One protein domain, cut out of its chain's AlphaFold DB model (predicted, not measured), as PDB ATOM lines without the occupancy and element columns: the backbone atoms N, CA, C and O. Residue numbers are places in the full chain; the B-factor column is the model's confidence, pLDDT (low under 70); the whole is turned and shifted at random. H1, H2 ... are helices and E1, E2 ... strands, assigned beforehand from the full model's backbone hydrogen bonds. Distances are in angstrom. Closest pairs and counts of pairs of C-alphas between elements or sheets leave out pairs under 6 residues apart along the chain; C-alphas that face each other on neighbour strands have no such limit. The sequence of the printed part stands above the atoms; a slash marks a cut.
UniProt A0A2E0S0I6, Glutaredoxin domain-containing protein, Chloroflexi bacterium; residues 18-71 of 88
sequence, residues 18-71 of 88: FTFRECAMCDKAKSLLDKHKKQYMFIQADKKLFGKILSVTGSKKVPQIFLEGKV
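What this domain is: This is residues 18 to 71 of the 88 residues of the protein "Glutaredoxin domain-containing protein" of Chloroflexi bacterium (UniProt A0A2E0S0I6). H1, E1 and E2 run lengthwise round a loose triangle with few contacts, and H2 lies across one end; the two strands form no sheet together. The printed part has 54 residues, with two named helices and two named strands in the order H1, E1, H2, E2, class mixed. It is compact and rounded, with a radius of gyration of the C-alphas of 11.3 A and spans of 30 by 26 by 15 A.

How they stand to each other: H1, residues 24 to 35, and E1, residues 41 to 45, are near each other. H2, residues 47 to 57, meets E1 only through their link. The closest C-alphas of H1 and E2, residues 64 to 67, are Ala 29 and Ile 65, 7.8 A apart. H1 and H2 are apart, as are E1 and E2. Both strands pair with no named strand; residues 66 to 67 pair antiparallel with 70 to 71. In H1 and H2 every O i to N i+4 pair is within hydrogen-bond range.

Where its parts are: H1 begins at C-alpha 24 (0.910, 12.227, 3.006) and measures 16.3 A, E1 11.8 A, H2 14.9 A. E2 measures 10.2 A, ending at C-alpha 67 (13.508, -1.235, -1.881).

The domain as a whole: The C-alphas farthest apart, of Lys 35 and Lys 48, are 31.0 A apart. The printed part has no cut, no link is long, and no printed residue has pLDDT under 70.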
ATOM      1  N   PHE A  18       0.646   3.075  12.789       92.38
ATOM      2  CA  PHE A  18      -0.806   3.029  13.016       92.38
ATOM      3  C   PHE A  18      -1.429   4.325  13.565       92.38
ATOM      4  O   PHE A  18      -2.608   4.577  13.324       92.38
ATOM      5  N   THR A  19      -0.659   5.155  14.276       92.88
ATOM      6  CA  THR A  19      -1.122   6.461  14.782       92.88
ATOM      7  C   THR A  19      -1.311   7.505  13.683       92.88
ATOM      8  O   THR A  19      -2.083   8.436  13.869       92.88
ATOM      9  N   PHE A  20      -0.632   7.354  12.545       90.69
ATOM     10  CA  PHE A  20      -0.755   8.221  11.374       90.69
ATOM     11  C   PHE A  20      -1.584   7.491  10.316       90.69
ATOM     12  O   PHE A  20      -1.042   6.846   9.417       90.69
ATOM     13  N   ARG A  21      -2.914   7.525  10.478       82.88
ATOM     14  CA  ARG A  21      -3.850   6.919   9.512       82.88
ATOM     15  C   ARG A  21      -3.771   7.600   8.150       82.88
ATOM     16  O   ARG A  21      -3.811   6.924   7.131       82.88
ATOM     17  N   GLU A  22      -3.602   8.915   8.163       89.19
ATOM     18  CA  GLU A  22      -3.334   9.728   6.984       89.19
ATOM     19  C   GLU A  22      -1.858  10.122   7.015       89.19
ATOM     20  O   GLU A  22      -1.394  10.792   7.940       89.19
ATOM     21  N   CYS A  23      -1.093   9.641   6.037       92.25
ATOM     22  CA  CYS A  23       0.344   9.858   5.961       92.25
ATOM     23  C   CYS A  23       0.701  10.319   4.548       92.25
ATOM     24  O   CYS A  23       1.085   9.513   3.703       92.25
ATOM     25  N   ALA A  24       0.637  11.631   4.316       95.25
ATOM     26  CA  ALA A  24       0.910  12.227   3.006       95.25
ATOM     27  C   ALA A  24       2.279  11.815   2.433       95.25
ATOM     28  O   ALA A  24       2.408  11.548   1.242       95.25
ATOM     29  N   MET A  25       3.306  11.691   3.283       95.88
ATOM     30  CA  MET A  25       4.630  11.230   2.846       95.88
ATOM     31  C   MET A  25       4.650   9.741   2.486       95.88
ATOM     32  O   MET A  25       5.368   9.346   1.571       95.88
ATOM     33  N   CYS A  26       3.852   8.913   3.164       96.44
ATOM     34  CA  CYS A  26       3.680   7.514   2.791       96.44
ATOM     35  C   CYS A  26       2.995   7.421   1.425       96.44
ATOM     36  O   CYS A  26       3.428   6.645   0.581       96.44
ATOM     37  N   ASP A  27       1.973   8.242   1.184       96.75
ATOM     38  CA  ASP A  27       1.263   8.270  -0.094       96.75
ATOM     39  C   ASP A  27       2.140   8.818  -1.226       96.75
ATOM     40  O   ASP A  27       2.117   8.277  -2.329       96.75
ATOM     41  N   LYS A  28       3.013   9.799  -0.952       97.25
ATOM     42  CA  LYS A  28       4.025  10.239  -1.926       97.25
ATOM     43  C   LYS A  28       5.003   9.106  -2.274       97.25
ATOM     44  O   LYS A  28       5.290   8.902  -3.450       97.25
ATOM     45  N   ALA A  29       5.482   8.343  -1.285       97.38
ATOM     46  CA  ALA A  29       6.366   7.198  -1.526       97.38
ATOM     47  C   ALA A  29       5.699   6.113  -2.392       97.38
ATOM     48  O   ALA A  29       6.317   5.616  -3.331       97.38
ATOM     49  N   LYS A  30       4.433   5.786  -2.102       97.44
ATOM     50  CA  LYS A  30       3.611   4.859  -2.895       97.44
ATOM     51  C   LYS A  30       3.518   5.306  -4.353       97.44
ATOM     52  O   LYS A  30       3.927   4.565  -5.240       97.44
ATOM     53  N   SER A  31       3.096   6.552  -4.577       97.50
ATOM     54  CA  SER A  31       2.960   7.130  -5.918       97.50
ATOM     55  C   SER A  31       4.270   7.124  -6.710       97.50
ATOM     56  O   SER A  31       4.247   6.886  -7.916       97.50
ATOM     57  N   LEU A  32       5.419   7.354  -6.059       96.81
ATOM     58  CA  LEU A  32       6.727   7.244  -6.714       96.81
ATOM     59  C   LEU A  32       7.030   5.806  -7.144       96.81
ATOM     60  O   LEU A  32       7.428   5.579  -8.282       96.81
ATOM     61  N   LEU A  33       6.810   4.821  -6.273       96.38
ATOM     62  CA  LEU A  33       7.025   3.415  -6.631       96.38
ATOM     63  C   LEU A  33       6.080   2.968  -7.758       96.38
ATOM     64  O   LEU A  33       6.532   2.319  -8.702       96.38
ATOM     65  N   ASP A  34       4.813   3.387  -7.713       96.75
ATOM     66  CA  ASP A  34       3.815   3.103  -8.749       96.75
ATOM     67  C   ASP A  34       4.201   3.728 -10.100       96.75
ATOM     68  O   ASP A  34       4.185   3.041 -11.127       96.75
ATOM     69  N   LYS A  35       4.639   4.997 -10.111       96.44
ATOM     70  CA  LYS A  35       5.137   5.695 -11.313       96.44
ATOM     71  C   LYS A  35       6.285   4.928 -11.977       96.44
ATOM     72  O   LYS A  35       6.326   4.828 -13.201       96.44
ATOM     73  N   HIS A  36       7.186   4.354 -11.180       95.12
ATOM     74  CA  HIS A  36       8.333   3.576 -11.662       95.12
ATOM     75  C   HIS A  36       8.031   2.070 -11.786       95.12
ATOM     76  O   HIS A  36       8.949   1.267 -11.957       95.12
ATOM     77  N   LYS A  37       6.750   1.667 -11.721       95.25
ATOM     78  CA  LYS A  37       6.279   0.277 -11.863       95.25
ATOM     79  C   LYS A  37       6.960  -0.707 -10.899       95.25
ATOM     80  O   LYS A  37       7.128  -1.886 -11.217       95.25
ATOM     81  N   LYS A  38       7.355  -0.243  -9.712       94.56
ATOM     82  CA  LYS A  38       7.947  -1.077  -8.661       94.56
ATOM     83  C   LYS A  38       6.836  -1.650  -7.790       94.56
ATOM     84  O   LYS A  38       6.098  -0.912  -7.152       94.56
ATOM     85  N   GLN A  39       6.739  -2.976  -7.729       94.94
ATOM     86  CA  GLN A  39       5.826  -3.638  -6.798       94.94
ATOM     87  C   GLN A  39       6.329  -3.482  -5.361       94.94
ATOM     88  O   GLN A  39       7.519  -3.664  -5.102       94.94
ATOM     89  N   TYR A  40       5.423  -3.181  -4.434       95.38
ATOM     90  CA  TYR A  40       5.711  -3.056  -3.008       95.38
ATOM     91  C   TYR A  40       4.514  -3.503  -2.166       95.38
ATOM     92  O   TYR A  40       3.380  -3.560  -2.641       95.38
ATOM     93  N   MET A  41       4.764  -3.787  -0.888       95.38
ATOM     94  CA  MET A  41       3.717  -3.966   0.115       95.38
ATOM     95  C   MET A  41       3.669  -2.750   1.042       95.38
ATOM     96  O   MET A  41       4.686  -2.337   1.603       95.38
ATOM     97  N   PHE A  42       2.479  -2.180   1.231       95.12
ATOM     98  CA  PHE A  42       2.266  -1.167   2.261       95.12
ATOM     99  C   PHE A  42       1.976  -1.832   3.607       95.12
ATOM    100  O   PHE A  42       1.098  -2.690   3.707       95.12
ATOM    101  N   ILE A  43       2.696  -1.420   4.647       93.75
ATOM    102  CA  ILE A  43       2.538  -1.939   6.006       93.75
ATOM    103  C   ILE A  43       2.153  -0.784   6.926       93.75
ATOM    104  O   ILE A  43       2.974   0.084   7.226       93.75
ATOM    105  N   GLN A  44       0.925  -0.810   7.443       94.81
ATOM    106  CA  GLN A  44       0.532   0.047   8.558       94.81
ATOM    107  C   GLN A  44       0.979  -0.617   9.870       94.81
ATOM    108  O   GLN A  44       0.255  -1.431  10.441       94.81
ATOM    109  N   ALA A  45       2.195  -0.320  10.334       94.31
ATOM    110  CA  ALA A  45       2.773  -1.023  11.475       94.31
ATOM    111  C   ALA A  45       2.163  -0.574  12.812       94.31
ATOM    112  O   ALA A  45       2.019   0.621  13.079       94.31
ATOM    113  N   ASP A  46       1.860  -1.537  13.686       94.44
ATOM    114  CA  ASP A  46       1.586  -1.257  15.094       94.44
ATOM    115  C   ASP A  46       2.871  -0.852  15.847       94.44
ATOM    116  O   ASP A  46       3.983  -0.905  15.311       94.44
ATOM    117  N   LYS A  47       2.741  -0.478  17.125       93.44
ATOM    118  CA  LYS A  47       3.886  -0.074  17.959       93.44
ATOM    119  C   LYS A  47       4.972  -1.157  18.052       93.44
ATOM    120  O   LYS A  47       6.159  -0.831  18.103       93.44
ATOM    121  N   LYS A  48       4.588  -2.437  18.115       93.81
ATOM    122  CA  LYS A  48       5.520  -3.555  18.322       93.81
ATOM    123  C   LYS A  48       6.320  -3.824  17.055       93.81
ATOM    124  O   LYS A  48       7.540  -3.956  17.126       93.81
ATOM    125  N   LEU A  49       5.648  -3.891  15.909       92.62
ATOM    126  CA  LEU A  49       6.284  -4.055  14.611       92.62
ATOM    127  C   LEU A  49       7.160  -2.846  14.296       92.62
ATOM    128  O   LEU A  49       8.331  -3.021  13.982       92.62
ATOM    129  N   PHE A  50       6.653  -1.627  14.476       93.56
ATOM    130  CA  PHE A  50       7.431  -0.424  14.195       93.56
ATOM    131  C   PHE A  50       8.666  -0.297  15.092       93.56
ATOM    132  O   PHE A  50       9.717   0.109  14.615       93.56
ATOM    133  N   GLY A  51       8.587  -0.717  16.361       93.56
ATOM    134  CA  GLY A  51       9.753  -0.790  17.246       93.56
ATOM    135  C   GLY A  51      10.841  -1.747  16.740       93.56
ATOM    136  O   GLY A  51      12.026  -1.430  16.835       93.56
ATOM    137  N   LYS A  52      10.456  -2.885  16.146       91.56
ATOM    138  CA  LYS A  52      11.407  -3.799  15.492       91.56
ATOM    139  C   LYS A  52      12.028  -3.162  14.252       91.56
ATOM    140  O   LYS A  52      13.238  -3.235  14.081       91.56
ATOM    141  N   ILE A  53      11.225  -2.506  13.421       91.50
ATOM    142  CA  ILE A  53      11.710  -1.862  12.194       91.50
ATOM    143  C   ILE A  53      12.663  -0.708  12.546       91.50
ATOM    144  O   ILE A  53      13.768  -0.659  12.018       91.50
ATOM    145  N   LEU A  54      12.317   0.123  13.536       92.00
ATOM    146  CA  LEU A  54      13.191   1.151  14.114       92.00
ATOM    147  C   LEU A  54      14.554   0.586  14.543       92.00
ATOM    148  O   LEU A  54      15.565   1.248  14.343       92.00
ATOM    149  N   SER A  55      14.606  -0.612  15.135       90.62
ATOM    150  CA  SER A  55      15.881  -1.209  15.561       90.62
ATOM    151  C   SER A  55      16.810  -1.567  14.395       90.62
ATOM    152  O   SER A  55      18.021  -1.614  14.581       90.62
ATOM    153  N   VAL A  56      16.246  -1.773  13.200       86.81
ATOM    154  CA  VAL A  56      16.989  -2.060  11.965       86.81
ATOM    155  C   VAL A  56      17.347  -0.766  11.230       86.81
ATOM    156  O   VAL A  56      18.461  -0.623  10.740       86.81
ATOM    157  N   THR A  57      16.416   0.188  11.154       89.69
ATOM    158  CA  THR A  57      16.575   1.411  10.349       89.69
ATOM    159  C   THR A  57      17.181   2.588  11.109       89.69
ATOM    160  O   THR A  57      17.605   3.562  10.494       89.69
ATOM    161  N   GLY A  58      17.151   2.562  12.443       91.94
ATOM    162  CA  GLY A  58      17.536   3.682  13.305       91.94
ATOM    163  C   GLY A  58      16.574   4.880  13.278       91.94
ATOM    164  O   GLY A  58      16.810   5.868  13.973       91.94
ATOM    165  N   SER A  59      15.474   4.822  12.517       91.25
ATOM    166  CA  SER A  59      14.563   5.955  12.326       91.25
ATOM    167  C   SER A  59      13.245   5.794  13.072       91.25
ATOM    168  O   SER A  59      12.630   4.731  13.079       91.25
ATOM    169  N   LYS A  60      12.762   6.888  13.672       91.62
ATOM    170  CA  LYS A  60      11.401   6.992  14.237       91.62
ATOM    171  C   LYS A  60      10.409   7.651  13.273       91.62
ATOM    172  O   LYS A  60       9.230   7.763  13.600       91.62
ATOM    173  N   LYS A  61      10.888   8.141  12.127       92.88
ATOM    174  CA  LYS A  61      10.073   8.858  11.142       92.88
ATOM    175  C   LYS A  61       9.332   7.869  10.243       92.88
ATOM    176  O   LYS A  61       9.744   6.717  10.109       92.88
ATOM    177  N   VAL A  62       8.238   8.341   9.653       93.62
ATOM    178  CA  VAL A  62       7.477   7.643   8.610       93.62
ATOM    179  C   VAL A  62       7.492   8.470   7.316       93.62
ATOM    180  O   VAL A  62       7.512   9.701   7.404       93.62
ATOM    181  N   PRO A  63       7.433   7.830   6.135       95.88
ATOM    182  CA  PRO A  63       7.541   6.384   5.929       95.88
ATOM    183  C   PRO A  63       8.966   5.860   6.187       95.88
ATOM    184  O   PRO A  63       9.932   6.611   6.096       95.88
ATOM    185  N   GLN A  64       9.093   4.565   6.483       95.06
ATOM    186  CA  GLN A  64      10.362   3.840   6.339       95.06
ATOM    187  C   GLN A  64      10.249   2.948   5.116       95.06
ATOM    188  O   GLN A  64       9.338   2.120   5.035       95.06
ATOM    189  N   ILE A  65      11.120   3.172   4.143       96.19
ATOM    190  CA  ILE A  65      10.985   2.588   2.817       96.19
ATOM    191  C   ILE A  65      12.102   1.570   2.639       96.19
ATOM    192  O   ILE A  65      13.266   1.861   2.898       96.19
ATOM    193  N   PHE A  66      11.735   0.384   2.182       95.06
ATOM    194  CA  PHE A  66      12.650  -0.677   1.804       95.06
ATOM    195  C   PHE A  66      12.455  -0.934   0.316       95.06
ATOM    196  O   PHE A  66      11.321  -1.101  -0.130       95.06
ATOM    197  N   LEU A  67      13.535  -0.947  -0.452       94.00
ATOM    198  CA  LEU A  67      13.508  -1.235  -1.881       94.00
ATOM    199  C   LEU A  67      14.753  -2.054  -2.218       94.00
ATOM    200  O   LEU A  67      15.870  -1.589  -2.005       94.00
ATOM    201  N   GLU A  68      14.549  -3.282  -2.699       88.94
ATOM    202  CA  GLU A  68      15.605  -4.195  -3.162       88.94
ATOM    203  C   GLU A  68      16.738  -4.371  -2.129       88.94
ATOM    204  O   GLU A  68      17.925  -4.351  -2.449       88.94
ATOM    205  N   GLY A  69      16.357  -4.504  -0.853       86.25
ATOM    206  CA  GLY A  69      17.286  -4.703   0.264       86.25
ATOM    207  C   GLY A  69      17.988  -3.442   0.773       86.25
ATOM    208  O   GLY A  69      18.841  -3.537   1.654       86.25
ATOM    209  N   LYS A  70      17.633  -2.259   0.260       92.31
ATOM    210  CA  LYS A  70      18.124  -0.964   0.747       92.31
ATOM    211  C   LYS A  70      17.035  -0.199   1.485       92.31
ATOM    212  O   LYS A  70      15.857  -0.304   1.152       92.31
ATOM    213  N   VAL A  71      17.451   0.591   2.472       93.50
ATOM    214  CA  VAL A  71      16.566   1.438   3.279       93.50
ATOM    215  C   VAL A  71      16.671   2.889   2.822       93.50
ATOM    216  O   VAL A  71      17.773   3.413   2.681       93.50
TER     217      VAL A  71